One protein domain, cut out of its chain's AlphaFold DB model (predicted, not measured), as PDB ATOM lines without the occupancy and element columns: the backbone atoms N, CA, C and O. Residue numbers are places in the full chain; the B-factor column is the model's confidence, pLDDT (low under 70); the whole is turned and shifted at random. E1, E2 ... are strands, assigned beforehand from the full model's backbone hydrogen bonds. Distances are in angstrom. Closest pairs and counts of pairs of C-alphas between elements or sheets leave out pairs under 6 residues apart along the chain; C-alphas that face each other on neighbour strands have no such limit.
ATOM      1  N   VAL A  98      13.230  36.847 -41.801       97.69
ATOM      2  CA  VAL A  98      12.227  37.146 -40.775       97.69
ATOM      3  C   VAL A  98      11.048  37.840 -41.431       97.69
ATOM      4  O   VAL A  98      11.202  38.896 -42.051       97.69
ATOM      5  N   TYR A  99       9.872  37.252 -41.274       97.62
ATOM      6  CA  TYR A  99       8.601  37.812 -41.700       97.62
ATOM      7  C   TYR A  99       7.772  38.183 -40.482       97.62
ATOM      8  O   TYR A  99       7.805  37.500 -39.465       97.62
ATOM      9  N   GLN A 100       7.014  39.263 -40.600       97.56
ATOM     10  CA  GLN A 100       6.074  39.712 -39.584       97.56
ATOM     11  C   GLN A 100       4.666  39.652 -40.156       97.56
ATOM     12  O   GLN A 100       4.436  40.059 -41.302       97.56
ATOM     13  N   ARG A 101       3.722  39.147 -39.365       97.38
ATOM     14  CA  ARG A 101       2.327  39.065 -39.785       97.38
ATOM     15  C   ARG A 101       1.717  40.462 -39.832       97.38
ATOM     16  O   ARG A 101       1.946  41.281 -38.943       97.38
ATOM     17  N   ARG A 102       0.937  40.761 -40.873       96.69
ATOM     18  CA  ARG A 102       0.373  42.107 -41.081       96.69
ATOM     19  C   ARG A 102      -0.691  42.471 -40.049       96.69
ATOM     20  O   ARG A 102      -0.704  43.604 -39.583       96.69
ATOM     21  N   GLN A 103      -1.564  41.523 -39.712       95.81
ATOM     22  CA  GLN A 103      -2.672  41.735 -38.770       95.81
ATOM     23  C   GLN A 103      -2.241  41.607 -37.303       95.81
ATOM     24  O   GLN A 103      -2.857  42.208 -36.430       95.81
ATOM     25  N   GLU A 104      -1.158  40.871 -37.032       94.94
ATOM     26  CA  GLU A 104      -0.654  40.613 -35.679       94.94
ATOM     27  C   GLU A 104       0.867  40.828 -35.629       94.94
ATOM     28  O   GLU A 104       1.629  39.862 -35.683       94.94
ATOM     29  N   PRO A 105       1.347  42.083 -35.522       90.00
ATOM     30  CA  PRO A 105       2.772  42.397 -35.658       90.00
ATOM     31  C   PRO A 105       3.696  41.730 -34.626       90.00
ATOM     32  O   PRO A 105       4.907  41.697 -34.820       90.00
ATOM     33  N   GLN A 106       3.163  41.194 -33.528       89.50
ATOM     34  CA  GLN A 106       3.961  40.439 -32.556       89.50
ATOM     35  C   GLN A 106       4.317  39.025 -33.047       89.50
ATOM     36  O   GLN A 106       5.270  38.430 -32.544       89.50
ATOM     37  N   GLN A 107       3.586  38.493 -34.034       95.12
ATOM     38  CA  GLN A 107       3.851  37.183 -34.620       95.12
ATOM     39  C   GLN A 107       4.920  37.287 -35.708       95.12
ATOM     40  O   GLN A 107       4.745  37.992 -36.712       95.12
ATOM     41  N   LEU A 108       6.008  36.540 -35.520       97.25
ATOM     42  CA  LEU A 108       7.081  36.401 -36.497       97.25
ATOM     43  C   LEU A 108       7.100  34.991 -37.080       97.25
ATOM     44  O   LEU A 108       6.862  34.014 -36.379       97.25
ATOM     45  N   ALA A 109       7.444  34.903 -38.360       97.69
ATOM     46  CA  ALA A 109       7.818  33.664 -39.016       97.69
ATOM     47  C   ALA A 109       9.293  33.761 -39.409       97.69
ATOM     48  O   ALA A 109       9.685  34.623 -40.204       97.69
ATOM     49  N   ILE A 110      10.117  32.907 -38.807       98.00
ATOM     50  CA  ILE A 110      11.568  32.903 -38.987       98.00
ATOM     51  C   ILE A 110      11.941  31.644 -39.755       98.00
ATOM     52  O   ILE A 110      11.672  30.534 -39.303       98.00
ATOM     53  N   PHE A 111      12.578  31.823 -40.905       98.00
ATOM     54  CA  PHE A 111      13.022  30.730 -41.760       98.00
ATOM     55  C   PHE A 111      14.544  30.777 -41.897       98.00
ATOM     56  O   PHE A 111      15.067  31.836 -42.257       98.00
ATOM     57  N   PRO A 112      15.276  29.684 -41.627       97.69
ATOM     58  CA  PRO A 112      16.668  29.584 -42.022       97.69
ATOM     59  C   PRO A 112      16.765  29.624 -43.552       97.69
ATOM     60  O   PRO A 112      15.828  29.258 -44.267       97.69
ATOM     61  N   ASN A 113      17.908  30.065 -44.065       96.06
ATOM     62  CA  ASN A 113      18.220  29.936 -45.485       96.06
ATOM     63  C   ASN A 113      18.233  28.453 -45.902       96.06
ATOM     64  O   ASN A 113      18.324  27.562 -45.056       96.06
ATOM     65  N   ALA A 114      18.135  28.198 -47.208       97.12
ATOM     66  CA  ALA A 114      18.210  26.850 -47.758       97.12
ATOM     67  C   ALA A 114      19.601  26.217 -47.563       97.12
ATOM     68  O   ALA A 114      20.585  26.919 -47.321       97.12
ATOM     69  N   ASP A 115      19.649  24.895 -47.704       97.25
ATOM     70  CA  ASP A 115      20.854  24.067 -47.740       97.25
ATOM     71  C   ASP A 115      21.654  24.026 -46.428       97.25
ATOM     72  O   ASP A 115      22.867  23.805 -46.426       97.25
ATOM     73  N   LEU A 116      20.979  24.220 -45.290       97.38
ATOM     74  CA  LEU A 116      21.577  24.081 -43.964       97.38
ATOM     75  C   LEU A 116      21.168  22.738 -43.333       97.38
ATOM     76  O   LEU A 116      19.972  22.454 -43.227       97.38
ATOM     77  N   PRO A 117      22.128  21.908 -42.884       97.56
ATOM     78  CA  PRO A 117      21.832  20.608 -42.296       97.56
ATOM     79  C   PRO A 117      21.235  20.761 -40.893       97.56
ATOM     80  O   PRO A 117      21.791  21.462 -40.043       97.56
ATOM     81  N   VAL A 118      20.117  20.080 -40.645       97.94
ATOM     82  CA  VAL A 118      19.381  20.093 -39.375       97.94
ATOM     83  C   VAL A 118      19.237  18.667 -38.852       97.94
ATOM     84  O   VAL A 118      18.864  17.758 -39.597       97.94
ATOM     85  N   ASN A 119      19.548  18.456 -37.572       96.44
ATOM     86  CA  ASN A 119      19.430  17.160 -36.908       96.44
ATOM     87  C   ASN A 119      17.969  16.850 -36.536       96.44
ATOM     88  O   ASN A 119      17.083  17.696 -36.651       96.44
ATOM     89  N   ALA A 120      17.700  15.632 -36.061       96.50
ATOM     90  CA  ALA A 120      16.342  15.187 -35.730       96.50
ATOM     91  C   ALA A 120      15.672  15.995 -34.597       96.50
ATOM     92  O   ALA A 120      14.459  15.928 -34.427       96.50
ATOM     93  N   GLN A 121      16.450  16.757 -33.827       94.69
ATOM     94  CA  GLN A 121      15.990  17.603 -32.728       94.69
ATOM     95  C   GLN A 121      15.710  19.052 -33.163       94.69
ATOM     96  O   GLN A 121      15.315  19.866 -32.332       94.69
ATOM     97  N   GLY A 122      15.911  19.397 -34.440       96.19
ATOM     98  CA  GLY A 122      15.657  20.747 -34.950       96.19
ATOM     99  C   GLY A 122      16.790  21.749 -34.691       96.19
ATOM    100  O   GLY A 122      16.569  22.957 -34.769       96.19
ATOM    101  N   PHE A 123      18.006  21.280 -34.398       96.12
ATOM    102  CA  PHE A 123      19.210  22.115 -34.350       96.12
ATOM    103  C   PHE A 123      20.013  21.982 -35.638       96.12
ATOM    104  O   PHE A 123      19.976  20.944 -36.293       96.12
ATOM    105  N   PHE A 124      20.812  22.996 -35.969       96.75
ATOM    106  CA  PHE A 124      21.836  22.811 -36.994       96.75
ATOM    107  C   PHE A 124      22.842  21.739 -36.570       96.75
ATOM    108  O   PHE A 124      23.294  21.728 -35.420       96.75
ATOM    109  N   CYS A 125      23.209  20.876 -37.515       94.94
ATOM    110  CA  CYS A 125      24.203  19.833 -37.295       94.94
ATOM    111  C   CYS A 125      25.580  20.428 -36.966       94.94
ATOM    112  O   CYS A 125      26.040  21.378 -37.602       94.94
ATOM    113  N   GLN A 126      26.258  19.830 -35.991       89.06
ATOM    114  CA  GLN A 126      27.708  19.910 -35.819       89.06
ATOM    115  C   GLN A 126      28.416  18.897 -36.736       89.06
ATOM    116  O   GLN A 126      27.775  18.017 -37.305       89.06
ATOM    117  N   GLU A 127      29.743  18.999 -36.865       81.88
ATOM    118  CA  GLU A 127      30.558  18.203 -37.808       81.88
ATOM    119  C   GLU A 127      30.366  16.678 -37.703       81.88
ATOM    120  O   GLU A 127      30.553  15.967 -38.686       81.88
ATOM    121  N   HIS A 128      29.989  16.165 -36.529       85.25
ATOM    122  CA  HIS A 128      29.815  14.729 -36.276       85.25
ATOM    123  C   HIS A 128      28.350  14.279 -36.238       85.25
ATOM    124  O   HIS A 128      28.073  13.118 -35.938       85.25
ATOM    125  N   GLU A 129      27.405  15.180 -36.500       92.06
ATOM    126  CA  GLU A 129      25.982  14.871 -36.443       92.06
ATOM    127  C   GLU A 129      25.411  14.524 -37.812       92.06
ATOM    128  O   GLU A 129      25.700  15.167 -38.821       92.06
ATOM    129  N   THR A 130      24.512  13.544 -37.827       94.19
ATOM    130  CA  THR A 130      23.749  13.194 -39.022       94.19
ATOM    131  C   THR A 130      22.599  14.177 -39.221       94.19
ATOM    132  O   THR A 130      21.782  14.388 -38.319       94.19
ATOM    133  N   ALA A 131      22.505  14.750 -40.420       97.25
ATOM    134  CA  ALA A 131      21.365  15.565 -40.817       97.25
ATOM    135  C   ALA A 131      20.117  14.690 -41.000       97.25
ATOM    136  O   ALA A 131      20.143  13.710 -41.744       97.25
ATOM    137  N   ALA A 132      19.022  15.067 -40.344       98.00
ATOM    138  CA  ALA A 132      17.697  14.513 -40.607       98.00
ATOM    139  C   ALA A 132      17.066  15.178 -41.838       98.00
ATOM    140  O   ALA A 132      16.366  14.528 -42.610       98.00
ATOM    141  N   VAL A 133      17.338  16.471 -42.037       98.19
ATOM    142  CA  VAL A 133      16.875  17.233 -43.194       98.19
ATOM    143  C   VAL A 133      17.882  18.318 -43.575       98.19
ATOM    144  O   VAL A 133      18.690  18.752 -42.754       98.19
ATOM    145  N   SER A 134      17.827  18.761 -44.829       98.00
ATOM    146  CA  SER A 134      18.472  19.995 -45.281       98.00
ATOM    147  C   SER A 134      17.395  21.054 -45.466       98.00
ATOM    148  O   SER A 134      16.382  20.786 -46.123       98.00
ATOM    149  N   THR A 135      17.577  22.231 -44.867       98.44
ATOM    150  CA  THR A 135      16.568  23.291 -44.910       98.44
ATOM    151  C   THR A 135      16.261  23.706 -46.344       98.44
ATOM    152  O   THR A 135      17.119  23.789 -47.218       98.44
ATOM    153  N   ARG A 136      14.996  24.021 -46.579       97.94
ATOM    154  CA  ARG A 136      14.480  24.618 -47.807       97.94
ATOM    155  C   ARG A 136      13.880  25.975 -47.493       97.94
ATOM    156  O   ARG A 136      13.259  26.153 -46.442       97.94
ATOM    157  N   PHE A 137      14.041  26.908 -48.420       97.81
ATOM    158  CA  PHE A 137      13.378  28.200 -48.372       97.81
ATOM    159  C   PHE A 137      13.102  28.706 -49.787       97.81
ATOM    160  O   PHE A 137      14.015  28.797 -50.606       97.81
ATOM    161  N   GLN A 138      11.855  29.077 -50.049       97.31
ATOM    162  CA  GLN A 138      11.409  29.705 -51.285       97.31
ATOM    163  C   GLN A 138      10.316  30.727 -50.963       97.31
ATOM    164  O   GLN A 138       9.436  30.470 -50.148       97.31
ATOM    165  N   ALA A 139      10.366  31.893 -51.600       96.62
ATOM    166  CA  ALA A 139       9.318  32.898 -51.492       96.62
ATOM    167  C   ALA A 139       9.031  33.497 -52.869       96.62
ATOM    168  O   ALA A 139       9.960  33.815 -53.614       96.62
ATOM    169  N   ASP A 140       7.750  33.656 -53.181       96.06
ATOM    170  CA  ASP A 140       7.244  34.300 -54.389       96.06
ATOM    171  C   ASP A 140       6.103  35.276 -54.040       96.06
ATOM    172  O   ASP A 140       5.902  35.641 -52.880       96.06
ATOM    173  N   ALA A 141       5.381  35.761 -55.052       96.00
ATOM    174  CA  ALA A 141       4.307  36.732 -54.857       96.00
ATOM    175  C   ALA A 141       3.079  36.170 -54.112       96.00
ATOM    176  O   ALA A 141       2.301  36.951 -53.567       96.00
ATOM    177  N   ALA A 142       2.881  34.850 -54.099       97.56
ATOM    178  CA  ALA A 142       1.717  34.192 -53.511       97.56
ATOM    179  C   ALA A 142       2.050  33.462 -52.205       97.56
ATOM    180  O   ALA A 142       1.209  33.407 -51.303       97.56
ATOM    181  N   THR A 143       3.257  32.908 -52.081       98.25
ATOM    182  CA  THR A 143       3.621  32.016 -50.978       98.25
ATOM    183  C   THR A 143       5.016  32.265 -50.415       98.25
ATOM    184  O   THR A 143       5.928  32.737 -51.095       98.25
ATOM    185  N   ILE A 144       5.182  31.916 -49.140       98.25
ATOM    186  CA  ILE A 144       6.470  31.811 -48.451       98.25
ATOM    187  C   ILE A 144       6.540  30.393 -47.888       98.25
ATOM    188  O   ILE A 144       5.748  30.044 -47.017       98.25
ATOM    189  N   CYS A 145       7.460  29.571 -48.382       98.38
ATOM    190  CA  CYS A 145       7.597  28.172 -48.000       98.38
ATOM    191  C   CYS A 145       9.002  27.874 -47.474       98.38
ATOM    192  O   CYS A 145      10.004  28.229 -48.095       98.38
ATOM    193  N   GLY A 146       9.091  27.195 -46.333       98.38
ATOM    194  CA  GLY A 146      10.364  26.730 -45.796       98.38
ATOM    195  C   GLY A 146      10.244  26.098 -44.420       98.38
ATOM    196  O   GLY A 146       9.151  25.966 -43.874       98.38
ATOM    197  N   HIS A 147      11.377  25.712 -43.841       98.56
ATOM    198  CA  HIS A 147      11.407  25.133 -42.496       98.56
ATOM    199  C   HIS A 147      11.234  26.238 -41.462       98.56
ATOM    200  O   HIS A 147      12.087  27.108 -41.325       98.56
ATOM    201  N   LEU A 148      10.113  26.237 -40.753       98.25
ATOM    202  CA  LEU A 148       9.805  27.293 -39.800       98.25
ATOM    203  C   LEU A 148      10.529  27.048 -38.472       98.25
ATOM    204  O   LEU A 148      10.568  25.916 -37.986       98.25
ATOM    205  N   VAL A 149      11.067  28.106 -37.866       98.31
ATOM    206  CA  VAL A 149      11.504  28.062 -36.469       98.31
ATOM    207  C   VAL A 149      10.279  28.140 -35.561       98.31
ATOM    208  O   VAL A 149       9.473  29.065 -35.660       98.31
ATOM    209  N   SER A 150      10.133  27.160 -34.680       95.19
ATOM    210  CA  SER A 150       9.061  27.076 -33.697       95.19
ATOM    211  C   SER A 150       9.226  28.110 -32.571       95.19
ATOM    212  O   SER A 150      10.326  28.615 -32.342       95.19
ATOM    213  N   PRO A 151       8.168  28.392 -31.784       89.12
ATOM    214  CA  PRO A 151       8.250  29.330 -30.657       89.12
ATOM    215  C   PRO A 151       9.303  28.970 -29.597       89.12
ATOM    216  O   PRO A 151       9.816  29.854 -28.921       89.12
ATOM    217  N   ASN A 152       9.653  27.687 -29.459       87.00
ATOM    218  CA  ASN A 152      10.735  27.223 -28.585       87.00
ATOM    219  C   ASN A 152      12.119  27.243 -29.261       87.00
ATOM    220  O   ASN A 152      13.045  26.626 -28.749       87.00
ATOM    221  N   GLY A 153      12.281  27.921 -30.399       95.25
ATOM    222  CA  GLY A 153      13.583  28.147 -31.024       95.25
ATOM    223  C   GLY A 153      14.200  26.927 -31.705       95.25
ATOM    224  O   GLY A 153      15.423  26.867 -31.808       95.25
ATOM    225  N   LEU A 154      13.392  25.970 -32.171       97.38
ATOM    226  CA  LEU A 154      13.841  24.791 -32.922       97.38
ATOM    227  C   LEU A 154      13.382  24.880 -34.379       97.38
ATOM    228  O   LEU A 154      12.339  25.451 -34.676       97.38
ATOM    229  N   ILE A 155      14.142  24.320 -35.313       98.44
ATOM    230  CA  ILE A 155      13.760  24.278 -36.730       98.44
ATOM    231  C   ILE A 155      12.841  23.074 -36.963       98.44
ATOM    232  O   ILE A 155      13.206  21.942 -36.652       98.44
ATOM    233  N   SER A 156      11.661  23.309 -37.541       98.06
ATOM    234  CA  SER A 156      10.756  22.241 -37.976       98.06
ATOM    235  C   SER A 156      11.420  21.355 -39.032       98.06
ATOM    236  O   SER A 156      12.025  21.855 -39.983       98.06
ATOM    237  N   LEU A 157      11.259  20.036 -38.906       98.12
ATOM    238  CA  LEU A 157      11.731  19.089 -39.920       98.12
ATOM    239  C   LEU A 157      10.873  19.126 -41.186       98.12
ATOM    240  O   LEU A 157      11.392  18.894 -42.271       98.12
ATOM    241  N   GLU A 158       9.596  19.482 -41.056       98.06
ATOM    242  CA  GLU A 158       8.684  19.627 -42.187       98.06
ATOM    243  C   GLU A 158       8.562  21.100 -42.610       98.06
ATOM    244  O   GLU A 158       8.389  21.979 -41.747       98.06
ATOM    245  N   PRO A 159       8.627  21.404 -43.919       97.88
ATOM    246  CA  PRO A 159       8.361  22.741 -44.427       97.88
ATOM    247  C   PRO A 159       6.926  23.195 -44.149       97.88
ATOM    248  O   PRO A 159       5.972  22.425 -44.218       97.88
ATOM    249  N   THR A 160       6.760  24.490 -43.908       98.31
ATOM    250  CA  THR A 160       5.464  25.164 -43.788       98.31
ATOM    251  C   THR A 160       5.319  26.178 -44.912       98.31
ATOM    252  O   THR A 160       6.267  26.899 -45.217       98.31
ATOM    253  N   THR A 161       4.125  26.251 -45.508       98.44
ATOM    254  CA  THR A 161       3.771  27.272 -46.502       98.44
ATOM    255  C   THR A 161       2.826  28.297 -45.887       98.44
ATOM    256  O   THR A 161       1.775  27.944 -45.358       98.44
ATOM    257  N   LEU A 162       3.198  29.570 -45.979       98.25
ATOM    258  CA  LEU A 162       2.408  30.726 -45.568       98.25
ATOM    259  C   LEU A 162       1.937  31.491 -46.807       98.25
ATOM    260  O   LEU A 162       2.631  31.519 -47.826       98.25
ATOM    261  N   ARG A 163       0.786  32.163 -46.716       98.25
ATOM    262  CA  ARG A 163       0.319  33.063 -47.776       98.25
ATOM    263  C   ARG A 163       1.099  34.376 -47.742       98.25
ATOM    264  O   ARG A 163       1.144  35.034 -46.709       98.25
ATOM    265  N   ALA A 164       1.699  34.785 -48.854       97.62
ATOM    266  CA  ALA A 164       2.553  35.975 -48.893       97.62
ATOM    267  C   ALA A 164       1.786  37.289 -48.634       97.62
ATOM    268  O   ALA A 164       2.374  38.260 -48.159       97.62
ATOM    269  N   ASP A 165       0.476  37.330 -48.893       97.88
ATOM    270  CA  ASP A 165      -0.372  38.500 -48.646       97.88
ATOM    271  C   ASP A 165      -0.594  38.789 -47.152       97.88
ATOM    272  O   ASP A 165      -0.749  39.949 -46.771       97.88
ATOM    273  N   GLU A 166      -0.520  37.779 -46.283       98.12
ATOM    274  CA  GLU A 166      -0.671  37.926 -44.827       98.12
ATOM    275  C   GLU A 166       0.605  38.394 -44.114       98.12
ATOM    276  O   GLU A 166       0.557  38.843 -42.962       98.12
ATOM    277  N   TRP A 167       1.752  38.316 -44.789       97.88
ATOM    278  CA  TRP A 167       3.065  38.541 -44.194       97.88
ATOM    279  C   TRP A 167       3.819  39.663 -44.911       97.88
ATOM    280  O   TRP A 167       3.584  39.996 -46.074       97.88
ATOM    281  N   ARG A 168       4.738  40.303 -44.190       96.25
ATOM    282  CA  ARG A 168       5.698  41.256 -44.755       96.25
ATOM    283  C   ARG A 168       7.106  40.872 -44.339       96.25
ATOM    284  O   ARG A 168       7.303  40.418 -43.213       96.25
ATOM    285  N   SER A 169       8.083  41.074 -45.219       96.00
ATOM    286  CA  SER A 169       9.490  40.939 -44.837       96.00
ATOM    287  C   SER A 169       9.808  41.975 -43.758       96.00
ATOM    288  O   SER A 169       9.619  43.175 -43.967       96.00
ATOM    289  N   ALA A 170      10.225  41.500 -42.587       96.81
ATOM    290  CA  ALA A 170      10.545  42.338 -41.442       96.81
ATOM    291  C   ALA A 170      12.035  42.673 -41.431       96.81
ATOM    292  O   ALA A 170      12.400  43.848 -41.403       96.81
ATOM    293  N   ILE A 171      12.887  41.647 -41.526       96.06
ATOM    294  CA  ILE A 171      14.345  41.789 -41.525       96.06
ATOM    295  C   ILE A 171      14.936  41.063 -42.737       96.06
ATOM    296  O   ILE A 171      14.677  39.880 -42.980       96.06
ATOM    297  N   ALA A 172      15.758  41.794 -43.475       88.94
ATOM    298  CA  ALA A 172      16.587  41.364 -44.580       88.94
ATOM    299  C   ALA A 172      18.072  41.402 -44.184       88.94
ATOM    300  O   ALA A 172      18.473  41.950 -43.156       88.94
TER     301      ALA A 172
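AT A GLANCE: This is residues 98 to 172 of the 300 residues of the protein "DUF5596 domain-containing protein" of Lentisphaerae bacterium (UniProt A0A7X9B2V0). Two small antiparallel sheets, E3 E4 E5 and E2 E1 E6, stand partly face to face as a loose sandwich with crossed strands, and a long loop, residues 113 to 136, reaches out to make one end of the longest axis. E4 and E2 meet in the middle, and E5 bends sharply. The printed part has 75 residues with six named strands, E1 to E6 in chain order, and no named helix; the class is all strand, though 33 of the 75 residues are in named elements, under half. It is compact, with a radius of gyration of the C-alphas of 12.8 A, and elongated, spanning 41 by 24 by 20 A.

IN THESE COORDINATES: E3 is residues 137 to 139, 6.9 A; E4 is 143 to 149, 17.0 A; E5 is 155 to 163, 19.5 A, and bends by 92 degrees at residue 158. E1, residues 98 to 101, 10.1 A, begins at C-alpha 98 (12.227, 37.146, -40.775). E2 is 108 to 112, 13.0 A. E6, residues 167 to 171, 12.0 A, ends at C-alpha 171 (14.345, 41.789, -41.525).

HOW THE PARTS SIT: E3, E4 and E5 form a meander, each strand the antiparallel neighbour of the one before, in a twisted sheet. N 138 and O 145 are 2.8 A apart, N 160 and O 146 2.8 A, within hydrogen-bond range. In the other sheet E1 is the inner strand: N 99 and O 109 of E2 are 2.8 A apart, N 100 and O 168 of E6 2.9 A. The sheets form a sandwich, two sheets face to face, their strands at 54 degrees. The closest C-alphas of E2 and E4, Phe 111 and Leu 148, are 5.1 A apart. E1 and E4 are apart.

THE WHOLE: The C-alphas farthest apart, Gln 103 and His 128, are 42.3 A apart. The link E2 to E3 is long, 24 residues. The printed part has no cut, and no printed residue is under pLDDT 70.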